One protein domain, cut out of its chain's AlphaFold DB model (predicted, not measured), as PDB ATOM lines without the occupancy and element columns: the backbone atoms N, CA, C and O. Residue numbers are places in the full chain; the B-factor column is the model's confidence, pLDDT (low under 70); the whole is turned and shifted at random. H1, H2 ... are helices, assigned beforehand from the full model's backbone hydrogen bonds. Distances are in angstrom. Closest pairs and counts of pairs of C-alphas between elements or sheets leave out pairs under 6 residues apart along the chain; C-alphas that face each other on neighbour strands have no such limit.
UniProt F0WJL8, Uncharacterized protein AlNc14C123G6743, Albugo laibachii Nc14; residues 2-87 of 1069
ATOM      1  N   LEU A   2      29.216  -8.110   0.465       68.50
ATOM      2  CA  LEU A   2      30.217  -7.278  -0.231       68.50
ATOM      3  C   LEU A   2      29.922  -5.762  -0.228       68.50
ATOM      4  O   LEU A   2      30.830  -4.952  -0.264       68.50
ATOM      5  N   MET A   3      28.665  -5.344  -0.058       72.62
ATOM      6  CA  MET A   3      28.311  -3.915  -0.002       72.62
ATOM      7  C   MET A   3      28.607  -3.223   1.342       72.62
ATOM      8  O   MET A   3      28.663  -1.996   1.415       72.62
ATOM      9  N   ARG A   4      28.784  -3.974   2.440       74.38
ATOM     10  CA  ARG A   4      28.953  -3.387   3.789       74.38
ATOM     11  C   ARG A   4      30.209  -2.508   3.928       74.38
ATOM     12  O   ARG A   4      30.078  -1.432   4.519       74.38
ATOM     13  N   PRO A   5      31.394  -2.916   3.428       80.19
ATOM     14  CA  PRO A   5      32.585  -2.068   3.435       80.19
ATOM     15  C   PRO A   5      32.353  -0.755   2.686       80.19
ATOM     16  O   PRO A   5      32.612   0.307   3.248       80.19
ATOM     17  N   LEU A   6      31.744  -0.826   1.498       82.50
ATOM     18  CA  LEU A   6      31.426   0.339   0.673       82.50
ATOM     19  C   LEU A   6      30.547   1.353   1.425       82.50
ATOM     20  O   LEU A   6      30.897   2.526   1.531       82.50
ATOM     21  N   PHE A   7      29.454   0.901   2.054       78.06
ATOM     22  CA  PHE A   7      28.607   1.779   2.873       78.06
ATOM     23  C   PHE A   7      29.359   2.411   4.053       78.06
ATOM     24  O   PHE A   7      29.102   3.565   4.405       78.06
ATOM     25  N   ARG A   8      30.274   1.667   4.690       80.31
ATOM     26  CA  ARG A   8      31.077   2.167   5.814       80.31
ATOM     27  C   ARG A   8      32.060   3.241   5.356       80.31
ATOM     28  O   ARG A   8      32.138   4.276   6.014       80.31
ATOM     29  N   TRP A   9      32.783   3.009   4.263       86.12
ATOM     30  CA  TRP A   9      33.767   3.954   3.738       86.12
ATOM     31  C   TRP A   9      33.109   5.228   3.228       86.12
ATOM     32  O   TRP A   9      33.511   6.301   3.659       86.12
ATOM     33  N   LEU A  10      32.027   5.130   2.452       80.88
ATOM     34  CA  LEU A  10      31.277   6.308   2.002       80.88
ATOM     35  C   LEU A  10      30.731   7.118   3.189       80.88
ATOM     36  O   LEU A  10      30.841   8.341   3.222       80.88
ATOM     37  N   LYS A  11      30.209   6.458   4.231       78.00
ATOM     38  CA  LYS A  11      29.744   7.153   5.444       78.00
ATOM     39  C   LYS A  11      30.874   7.878   6.189       78.00
ATOM     40  O   LYS A  11      30.620   8.926   6.778       78.00
ATOM     41  N   LEU A  12      32.084   7.315   6.211       78.19
ATOM     42  CA  LEU A  12      33.258   7.935   6.834       78.19
ATOM     43  C   LEU A  12      33.796   9.092   5.989       78.19
ATOM     44  O   LEU A  12      34.002  10.170   6.537       78.19
ATOM     45  N   ALA A  13      33.919   8.894   4.672       76.12
ATOM     46  CA  ALA A  13      34.339   9.910   3.708       76.12
ATOM     47  C   ALA A  13      33.575  11.224   3.912       76.12
ATOM     48  O   ALA A  13      34.174  12.277   4.115       76.12
ATOM     49  N   PHE A  14      32.242  11.148   3.957       67.50
ATOM     50  CA  PHE A  14      31.396  12.335   4.055       67.50
ATOM     51  C   PHE A  14      31.279  12.910   5.477       67.50
ATOM     52  O   PHE A  14      31.007  14.095   5.628       67.50
ATOM     53  N   ARG A  15      31.528  12.122   6.538       67.69
ATOM     54  CA  ARG A  15      31.611  12.651   7.919       67.69
ATOM     55  C   ARG A  15      32.903  13.420   8.184       67.69
ATOM     56  O   ARG A  15      32.908  14.306   9.030       67.69
ATOM     57  N   CYS A  16      33.978  13.074   7.486       58.91
ATOM     58  CA  CYS A  16      35.294  13.689   7.629       58.91
ATOM     59  C   CYS A  16      35.552  14.783   6.577       58.91
ATOM     60  O   CYS A  16      36.700  14.997   6.204       58.91
ATOM     61  N   GLY A  17      34.504  15.456   6.084       58.28
ATOM     62  CA  GLY A  17      34.649  16.585   5.156       58.28
ATOM     63  C   GLY A  17      35.124  16.208   3.750       58.28
ATOM     64  O   GLY A  17      35.744  17.032   3.092       58.28
ATOM     65  N   GLY A  18      34.860  14.979   3.290       57.69
ATOM     66  CA  GLY A  18      35.237  14.532   1.946       57.69
ATOM     67  C   GLY A  18      36.635  13.921   1.855       57.69
ATOM     68  O   GLY A  18      37.276  14.049   0.819       57.69
ATOM     69  N   ASP A  19      37.111  13.252   2.913       64.44
ATOM     70  CA  ASP A  19      38.419  12.580   2.926       64.44
ATOM     71  C   ASP A  19      38.592  11.666   1.694       64.44
ATOM     72  O   ASP A  19      37.983  10.590   1.590       64.44
ATOM     73  N   HIS A  20      39.446  12.113   0.764       70.94
ATOM     74  CA  HIS A  20      39.704  11.469  -0.521       70.94
ATOM     75  C   HIS A  20      40.169  10.021  -0.373       70.94
ATOM     76  O   HIS A  20      39.934   9.213  -1.270       70.94
ATOM     77  N   LYS A  21      40.758   9.650   0.773       80.38
ATOM     78  CA  LYS A  21      41.198   8.280   1.034       80.38
ATOM     79  C   LYS A  21      40.038   7.289   0.970       80.38
ATOM     80  O   LYS A  21      40.126   6.280   0.279       80.38
ATOM     81  N   TYR A  22      38.947   7.554   1.687       81.56
ATOM     82  CA  TYR A  22      37.809   6.628   1.749       81.56
ATOM     83  C   TYR A  22      36.987   6.622   0.459       81.56
ATOM     84  O   TYR A  22      36.406   5.593   0.111       81.56
ATOM     85  N   ILE A  23      36.962   7.750  -0.255       82.00
ATOM     86  CA  ILE A  23      36.375   7.848  -1.594       82.00
ATOM     87  C   ILE A  23      37.169   6.959  -2.559       82.00
ATOM     88  O   ILE A  23      36.582   6.071  -3.169       82.00
ATOM     89  N   ASN A  24      38.495   7.102  -2.621       85.75
ATOM     90  CA  ASN A  24      39.351   6.300  -3.501       85.75
ATOM     91  C   ASN A  24      39.275   4.800  -3.194       85.75
ATOM     92  O   ASN A  24      39.079   4.017  -4.114       85.75
ATOM     93  N   ILE A  25      39.292   4.403  -1.915       88.25
ATOM     94  CA  ILE A  25      39.099   2.992  -1.527       88.25
ATOM     95  C   ILE A  25      37.740   2.463  -2.017       88.25
ATOM     96  O   ILE A  25      37.626   1.306  -2.411       88.25
ATOM     97  N   SER A  26      36.698   3.300  -2.005       88.12
ATOM     98  CA  SER A  26      35.373   2.912  -2.504       88.12
ATOM     99  C   SER A  26      35.375   2.677  -4.021       88.12
ATOM    100  O   SER A  26      34.732   1.738  -4.481       88.12
ATOM    101  N   PHE A  27      36.122   3.489  -4.778       89.44
ATOM    102  CA  PHE A  27      36.320   3.319  -6.221       89.44
ATOM    103  C   PHE A  27      37.160   2.085  -6.558       89.44
ATOM    104  O   PHE A  27      36.722   1.269  -7.361       89.44
ATOM    105  N   GLU A  28      38.301   1.900  -5.893       89.88
ATOM    106  CA  GLU A  28      39.151   0.711  -6.051       89.88
ATOM    107  C   GLU A  28      38.368  -0.572  -5.748       89.88
ATOM    108  O   GLU A  28      38.487  -1.577  -6.446       89.88
ATOM    109  N   TYR A  29      37.507  -0.536  -4.727       91.62
ATOM    110  CA  TYR A  29      36.637  -1.658  -4.404       91.62
ATOM    111  C   TYR A  29      35.593  -1.928  -5.495       91.62
ATOM    112  O   TYR A  29      35.314  -3.088  -5.796       91.62
ATOM    113  N   ALA A  30      35.016  -0.884  -6.094       90.00
ATOM    114  CA  ALA A  30      34.084  -1.039  -7.205       90.00
ATOM    115  C   ALA A  30      34.780  -1.600  -8.456       90.00
ATOM    116  O   ALA A  30      34.266  -2.548  -9.040       90.00
ATOM    117  N   GLU A  31      35.969  -1.105  -8.815       90.06
ATOM    118  CA  GLU A  31      36.791  -1.661  -9.905       90.06
ATOM    119  C   GLU A  31      37.129  -3.130  -9.660       90.06
ATOM    120  O   GLU A  31      36.988  -3.964 -10.554       90.06
ATOM    121  N   TRP A  32      37.495  -3.472  -8.426       90.31
ATOM    122  CA  TRP A  32      37.751  -4.853  -8.041       90.31
ATOM    123  C   TRP A  32      36.513  -5.746  -8.212       90.31
ATOM    124  O   TRP A  32      36.634  -6.870  -8.698       90.31
ATOM    125  N   LEU A  33      35.312  -5.258  -7.876       89.50
ATOM    126  CA  LEU A  33      34.067  -5.996  -8.123       89.50
ATOM    127  C   LEU A  33      33.794  -6.184  -9.623       89.50
ATOM    128  O   LEU A  33      33.342  -7.260 -10.014       89.50
ATOM    129  N   ILE A  34      34.086  -5.180 -10.458       89.38
ATOM    130  CA  ILE A  34      33.952  -5.281 -11.921       89.38
ATOM    131  C   ILE A  34      34.899  -6.359 -12.452       89.38
ATOM    132  O   ILE A  34      34.451  -7.280 -13.138       89.38
ATOM    133  N   GLN A  35      36.179  -6.305 -12.069       88.56
ATOM    134  CA  GLN A  35      37.188  -7.294 -12.457       88.56
ATOM    135  C   GLN A  35      36.780  -8.706 -12.035       88.56
ATOM    136  O   GLN A  35      36.803  -9.627 -12.850       88.56
ATOM    137  N   LEU A  36      36.328  -8.870 -10.790       88.38
ATOM    138  CA  LEU A  36      35.883 -10.160 -10.277       88.38
ATOM    139  C   LEU A  36      34.649 -10.686 -11.028       88.38
ATOM    140  O   LEU A  36      34.563 -11.888 -11.280       88.38
ATOM    141  N   SER A  37      33.722  -9.804 -11.423       86.62
ATOM    142  CA  SER A  37      32.527 -10.195 -12.181       86.62
ATOM    143  C   SER A  37      32.822 -10.618 -13.624       86.62
ATOM    144  O   SER A  37      32.232 -11.585 -14.098       86.62
ATOM    145  N   ARG A  38      33.742  -9.922 -14.311       85.94
ATOM    146  CA  ARG A  38      34.026 -10.111 -15.745       85.94
ATOM    147  C   ARG A  38      35.134 -11.130 -16.004       85.94
ATOM    148  O   ARG A  38      35.034 -11.923 -16.932       85.94
ATOM    149  N   HIS A  39      36.185 -11.106 -15.188       85.06
ATOM    150  CA  HIS A  39      37.431 -11.837 -15.442       85.06
ATOM    151  C   HIS A  39      37.815 -12.804 -14.312       85.06
ATOM    152  O   HIS A  39      38.656 -13.676 -14.508       85.06
ATOM    153  N   GLY A  40      37.204 -12.685 -13.130       84.50
ATOM    154  CA  GLY A  40      37.576 -13.493 -11.969       84.50
ATOM    155  C   GLY A  40      38.904 -13.038 -11.360       84.50
ATOM    156  O   GLY A  40      39.255 -11.859 -11.399       84.50
ATOM    157  N   ASN A  41      39.654 -13.958 -10.758       84.38
ATOM    158  CA  ASN A  41      41.000 -13.693 -10.254       84.38
ATOM    159  C   ASN A  41      41.925 -14.870 -10.565       84.38
ATOM    160  O   ASN A  41      42.038 -15.811  -9.779       84.38
ATOM    161  N   HIS A  42      42.634 -14.771 -11.691       77.81
ATOM    162  CA  HIS A  42      43.559 -15.804 -12.164       77.81
ATOM    163  C   HIS A  42      44.674 -16.137 -11.162       77.81
ATOM    164  O   HIS A  42      45.057 -17.293 -11.048       77.81
ATOM    165  N   ARG A  43      45.155 -15.162 -10.373       80.81
ATOM    166  CA  ARG A  43      46.191 -15.404  -9.345       80.81
ATOM    167  C   ARG A  43      45.697 -16.238  -8.162       80.81
ATOM    168  O   ARG A  43      46.514 -16.714  -7.385       80.81
ATOM    169  N   ARG A  44      44.380 -16.338  -7.974       81.69
ATOM    170  CA  ARG A  44      43.743 -17.100  -6.891       81.69
ATOM    171  C   ARG A  44      42.847 -18.221  -7.413       81.69
ATOM    172  O   ARG A  44      42.026 -18.713  -6.649       81.69
ATOM    173  N   GLU A  45      42.965 -18.561  -8.698       84.56
ATOM    174  CA  GLU A  45      42.159 -19.601  -9.355       84.56
ATOM    175  C   GLU A  45      40.641 -19.383  -9.211       84.56
ATOM    176  O   GLU A  45      39.850 -20.324  -9.204       84.56
ATOM    177  N   LEU A  46      40.206 -18.123  -9.100       82.88
ATOM    178  CA  LEU A  46      38.784 -17.797  -9.021       82.88
ATOM    179  C   LEU A  46      38.240 -17.542 -10.432       82.88
ATOM    180  O   LEU A  46      38.732 -16.622 -11.094       82.88
ATOM    181  N   PRO A  47      37.218 -18.287 -10.890       85.25
ATOM    182  CA  PRO A  47      36.565 -18.015 -12.166       85.25
ATOM    183  C   PRO A  47      35.786 -16.693 -12.121       85.25
ATOM    184  O   PRO A  47      35.515 -16.147 -11.045       85.25
ATOM    185  N   ALA A  48      35.410 -16.178 -13.295       85.88
ATOM    186  CA  ALA A  48      34.565 -14.993 -13.406       85.88
ATOM    187  C   ALA A  48      33.234 -15.202 -12.668       85.88
ATOM    188  O   ALA A  48      32.483 -16.142 -12.935       85.88
ATOM    189  N   MET A  49      32.943 -14.318 -11.716       81.88
ATOM    190  CA  MET A  49      31.751 -14.405 -10.877       81.88
ATOM    191  C   MET A  49      30.644 -13.521 -11.448       81.88
ATOM    192  O   MET A  49      30.316 -12.476 -10.888       81.88
ATOM    193  N   VAL A  50      30.043 -13.956 -12.558       75.62
ATOM    194  CA  VAL A  50      29.057 -13.182 -13.346       75.62
ATOM    195  C   VAL A  50      27.821 -12.757 -12.529       75.62
ATOM    196  O   VAL A  50      27.154 -11.777 -12.843       75.62
ATOM    197  N   HIS A  51      27.538 -13.446 -11.421       71.88
ATOM    198  CA  HIS A  51      26.454 -13.118 -10.492       71.88
ATOM    199  C   HIS A  51      26.757 -11.918  -9.566       71.88
ATOM    200  O   HIS A  51      25.865 -11.456  -8.848       71.88
ATOM    201  N   ILE A  52      27.994 -11.400  -9.539       77.50
ATOM    202  CA  ILE A  52      28.359 -10.200  -8.771       77.50
ATOM    203  C   ILE A  52      27.859  -8.944  -9.488       77.50
ATOM    204  O   ILE A  52      28.273  -8.621 -10.597       77.50
ATOM    205  N   GLN A  53      27.016  -8.173  -8.801       74.62
ATOM    206  CA  GLN A  53      26.417  -6.944  -9.327       74.62
ATOM    207  C   GLN A  53      27.310  -5.722  -9.087       74.62
ATOM    208  O   GLN A  53      27.040  -4.894  -8.213       74.62
ATOM    209  N   ALA A  54      28.392  -5.596  -9.856       81.94
ATOM    210  CA  ALA A  54      29.288  -4.444  -9.755       81.94
ATOM    211  C   ALA A  54      28.585  -3.112 -10.107       81.94
ATOM    212  O   ALA A  54      28.834  -2.090  -9.466       81.94
ATOM    213  N   ASN A  55      27.611  -3.134 -11.022       81.06
ATOM    214  CA  ASN A  55      26.742  -1.992 -11.334       81.06
ATOM    215  C   ASN A  55      25.960  -1.465 -10.113       81.06
ATOM    216  O   ASN A  55      25.799  -0.258  -9.949       81.06
ATOM    217  N   TYR A  56      25.515  -2.342  -9.207       77.81
ATOM    218  CA  TYR A  56      24.855  -1.929  -7.963       77.81
ATOM    219  C   TYR A  56      25.819  -1.195  -7.016       77.81
ATOM    220  O   TYR A  56      25.426  -0.245  -6.328       77.81
ATOM    221  N   ALA A  57      27.096  -1.595  -7.002       82.62
ATOM    222  CA  ALA A  57      28.133  -0.895  -6.251       82.62
ATOM    223  C   ALA A  57      28.368   0.522  -6.791       82.62
ATOM    224  O   ALA A  57      28.392   1.472  -6.008       82.62
ATOM    225  N   LEU A  58      28.430   0.677  -8.114       85.94
ATOM    226  CA  LEU A  58      28.554   1.978  -8.776       85.94
ATOM    227  C   LEU A  58      27.339   2.880  -8.473       85.94
ATOM    228  O   LEU A  58      27.507   3.981  -7.944       85.94
ATOM    229  N   ASN A  59      26.105   2.388  -8.629       80.94
ATOM    230  CA  ASN A  59      24.897   3.159  -8.275       80.94
ATOM    231  C   ASN A  59      24.868   3.567  -6.789       80.94
ATOM    232  O   ASN A  59      24.383   4.642  -6.422       80.94
ATOM    233  N   THR A  60      25.431   2.739  -5.905       82.00
ATOM    234  CA  THR A  60      25.559   3.066  -4.479       82.00
ATOM    235  C   THR A  60      26.511   4.243  -4.240       82.00
ATOM    236  O   THR A  60      26.220   5.095  -3.399       82.00
ATOM    237  N   ILE A  61      27.626   4.330  -4.973       86.00
ATOM    238  CA  ILE A  61      28.552   5.467  -4.865       86.00
ATOM    239  C   ILE A  61      27.906   6.733  -5.443       86.00
ATOM    240  O   ILE A  61      27.990   7.785  -4.808       86.00
ATOM    241  N   ILE A  62      27.191   6.638  -6.571       85.50
ATOM    242  CA  ILE A  62      26.460   7.776  -7.164       85.50
ATOM    243  C   ILE A  62      25.425   8.326  -6.181       85.50
ATOM    244  O   ILE A  62      25.449   9.507  -5.846       85.50
ATOM    245  N   THR A  63      24.560   7.472  -5.629       77.88
ATOM    246  CA  THR A  63      23.527   7.905  -4.670       77.88
ATOM    247  C   THR A  63      24.111   8.423  -3.351       77.88
ATOM    248  O   THR A  63      23.506   9.262  -2.674       77.88
ATOM    249  N   ALA A  64      25.289   7.947  -2.942       78.62
ATOM    250  CA  ALA A  64      25.997   8.500  -1.793       78.62
ATOM    251  C   ALA A  64      26.589   9.885  -2.102       78.62
ATOM    252  O   ALA A  64      26.450  10.791  -1.281       78.62
ATOM    253  N   SER A  65      27.160  10.059  -3.297       82.38
ATOM    254  CA  SER A  65      27.687  11.335  -3.801       82.38
ATOM    255  C   SER A  65      26.577  12.372  -3.951       82.38
ATOM    256  O   SER A  65      26.742  13.507  -3.513       82.38
ATOM    257  N   GLN A  66      25.400  11.946  -4.420       81.25
ATOM    258  CA  GLN A  66      24.174  12.734  -4.412       81.25
ATOM    259  C   GLN A  66      23.873  13.281  -3.019       81.25
ATOM    260  O   GLN A  66      23.803  14.488  -2.817       81.25
ATOM    261  N   ARG A  67      23.772  12.421  -2.005       74.12
ATOM    262  CA  ARG A  67      23.469  12.874  -0.635       74.12
ATOM    263  C   ARG A  67      24.510  13.833  -0.057       74.12
ATOM    264  O   ARG A  67      24.165  14.615   0.819       74.12
ATOM    265  N   ALA A  68      25.750  13.757  -0.525       74.25
ATOM    266  CA  ALA A  68      26.840  14.635  -0.117       74.25
ATOM    267  C   ALA A  68      27.017  15.874  -1.014       74.25
ATOM    268  O   ALA A  68      27.939  16.649  -0.785       74.25
ATOM    269  N   ASN A  69      26.177  16.040  -2.042       77.69
ATOM    270  CA  ASN A  69      26.326  17.047  -3.098       77.69
ATOM    271  C   ASN A  69      27.723  17.076  -3.756       77.69
ATOM    272  O   ASN A  69      28.221  18.132  -4.132       77.69
ATOM    273  N   SER A  70      28.398  15.930  -3.843       83.00
ATOM    274  CA  SER A  70      29.784  15.852  -4.314       83.00
ATOM    275  C   SER A  70      29.839  15.563  -5.816       83.00
ATOM    276  O   SER A  70      29.640  14.417  -6.224       83.00
ATOM    277  N   LEU A  71      30.147  16.586  -6.619       83.75
ATOM    278  CA  LEU A  71      30.152  16.508  -8.087       83.75
ATOM    279  C   LEU A  71      31.223  15.568  -8.655       83.75
ATOM    280  O   LEU A  71      30.894  14.645  -9.398       83.75
ATOM    281  N   ALA A  72      32.490  15.750  -8.272       84.69
ATOM    282  CA  ALA A  72      33.595  14.987  -8.861       84.69
ATOM    283  C   ALA A  72      33.459  13.455  -8.681       84.69
ATOM    284  O   ALA A  72      33.628  12.728  -9.660       84.69
ATOM    285  N   PRO A  73      33.093  12.923  -7.492       85.81
ATOM    286  CA  PRO A  73      32.814  11.496  -7.353       85.81
ATOM    287  C   PRO A  73      31.600  11.031  -8.165       85.81
ATOM    288  O   PRO A  73      31.636   9.931  -8.706       85.81
ATOM    289  N   ALA A  74      30.537  11.835  -8.275       87.00
ATOM    290  CA  ALA A  74      29.346  11.458  -9.037       87.00
ATOM    291  C   ALA A  74      29.658  11.287 -10.535       87.00
ATOM    292  O   ALA A  74      29.304  10.255 -11.104       87.00
ATOM    293  N   LEU A  75      30.378  12.245 -11.133       86.12
ATOM    294  CA  LEU A  75      30.812  12.183 -12.534       86.12
ATOM    295  C   LEU A  75      31.733  10.988 -12.789       86.12
ATOM    296  O   LEU A  75      31.450  10.178 -13.666       86.12
ATOM    297  N   ARG A  76      32.762  10.805 -11.949       88.00
ATOM    298  CA  ARG A  76      33.716   9.694 -12.094       88.00
ATOM    299  C   ARG A  76      33.025   8.329 -12.090       88.00
ATOM    300  O   ARG A  76      33.363   7.468 -12.893       88.00
ATOM    301  N   VAL A  77      32.066   8.093 -11.189       88.00
ATOM    302  CA  VAL A  77      31.349   6.802 -11.174       88.00
ATOM    303  C   VAL A  77      30.457   6.643 -12.399       88.00
ATOM    304  O   VAL A  77      30.319   5.534 -12.908       88.00
ATOM    305  N   PHE A  78      29.830   7.726 -12.854       86.62
ATOM    306  CA  PHE A  78      28.962   7.686 -14.024       86.62
ATOM    307  C   PHE A  78      29.754   7.360 -15.298       86.62
ATOM    308  O   PHE A  78      29.354   6.488 -16.063       86.62
ATOM    309  N   GLU A  79      30.936   7.956 -15.466       85.94
ATOM    310  CA  GLU A  79      31.890   7.592 -16.521       85.94
ATOM    311  C   GLU A  79      32.326   6.128 -16.412       85.94
ATOM    312  O   GLU A  79      32.358   5.415 -17.411       85.94
ATOM    313  N   MET A  80      32.598   5.638 -15.198       87.12
ATOM    314  CA  MET A  80      32.949   4.232 -14.983       87.12
ATOM    315  C   MET A  80      31.814   3.262 -15.325       87.12
ATOM    316  O   MET A  80      32.103   2.162 -15.791       87.12
ATOM    317  N   LEU A  81      30.545   3.626 -15.102       87.12
ATOM    318  CA  LEU A  81      29.405   2.822 -15.560       87.12
ATOM    319  C   LEU A  81      29.440   2.677 -17.083       87.12
ATOM    320  O   LEU A  81      29.422   1.554 -17.584       87.12
ATOM    321  N   LEU A  82      29.561   3.804 -17.791       84.31
ATOM    322  CA  LEU A  82      29.571   3.848 -19.253       84.31
ATOM    323  C   LEU A  82      30.781   3.117 -19.849       84.31
ATOM    324  O   LEU A  82      30.619   2.298 -20.747       84.31
ATOM    325  N   ALA A  83      31.981   3.348 -19.309       84.69
ATOM    326  CA  ALA A  83      33.223   2.725 -19.774       84.69
ATOM    327  C   ALA A  83      33.267   1.202 -19.558       84.69
ATOM    328  O   ALA A  83      34.080   0.514 -20.168       84.69
ATOM    329  N   ASN A  84      32.416   0.672 -18.675       84.50
ATOM    330  CA  ASN A  84      32.277  -0.762 -18.423       84.50
ATOM    331  C   ASN A  84      30.953  -1.311 -18.972       84.50
ATOM    332  O   ASN A  84      30.402  -2.251 -18.399       84.50
ATOM    333  N   ASP A  85      30.431  -0.725 -20.053       81.81
ATOM    334  CA  ASP A  85      29.243  -1.175 -20.797       81.81
ATOM    335  C   ASP A  85      27.996  -1.398 -19.926       81.81
ATOM    336  O   ASP A  85      27.079  -2.141 -20.286       81.81
ATOM    337  N   TYR A  86      27.948  -0.781 -18.743       82.81
ATOM    338  CA  TYR A  86      26.769  -0.825 -17.903       82.81
ATOM    339  C   TYR A  86      25.833   0.280 -18.345       82.81
ATOM    340  O   TYR A  86      26.173   1.458 -18.292       82.81
ATOM    341  N   LYS A  87      24.617  -0.109 -18.714       78.69
ATOM    342  CA  LYS A  87      23.534   0.815 -19.024       78.69
ATOM    343  C   LYS A  87      23.098   1.558 -17.747       78.69
ATOM    344  O   LYS A  87      22.598   0.898 -16.829       78.69
TER     345      LYS A  87
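This is residues 2 to 87 of the 1069 residues of the protein "Uncharacterized protein AlNc14C123G6743" of Albugo laibachii Nc14 (UniProt F0WJL8). Four helices stand side by side in an up-and-down bundle, each running against the one before it in the chain; H2 and H3 sit in the middle, with H1 on one side of them and H4 on the other, so that H1 and H4 stay apart. The tight links H1 to H2 and H3 to H4 lie at one end of the bundle, and the long link of residues 39 to 53 loops from H2 to H3 at the other. The printed part has 86 residues with four named helices, in the order H1, H2, H3, H4, and no named strand; the class is all helix. It is compact, with a radius of gyration of the C-alphas of 13.1 A, and elongated, spanning 40 by 25 by 16 A.

The longest helix, H2, holds residues 20 to 38 and measures 27.0 A from first to last C-alpha; it begins at C-alpha 20 at (39.704, 11.469, -0.521) and ends at C-alpha 38 at (34.026, -10.111, -15.745). H3, residues 54 to 67, measures 20.4 A. H1, residues 3 to 15, measures 18.7 A and begins at C-alpha 3 at (28.311, -3.915, -0.002). H4, residues 71 to 83, measures 18.3 A and ends at C-alpha 83 at (33.223, 2.725, -19.774).

H2 and H3 form a helical hairpin: they touch, with the C-alphas of Ile 34 and Ala 54 the closest at 5.2 A, and run opposite ways at a shallow tilt of 24 degrees. H2 also forms a hairpin with H1, at a shallow tilt of 21 degrees, opposite ways; their closest C-alphas, those of Ala 13 and Tyr 22, are 5.2 A apart. H3 is the hub, touching the three other helices. H3 and H4 form a third hairpin, opposite ways at a shallow tilt of 20 degrees, with the C-alphas of Ile 62 and Ala 74 closest at 5.0 A. H1 and H3 touch and run the same way at a shallow tilt of 22 degrees; their closest C-alphas, those of Leu 10 and Ala 64, are 6.9 A apart. H2 and H4 are close but not clearly touching, with the C-alphas of Ile 23 and Pro 73 at 7.7 A. In H1, H2, H3 and H4 every O i to N i+4 pair is within hydrogen-bond range.

The two C-alphas farthest apart are those of Glu 45, in the long link, and Asn 69, in the tight link between H3 and H4, at 40.4 A. The printed part has no cut. The mean pLDDT of the printed part is 81.3; residue 2 and residues 14 to 19 are under 70.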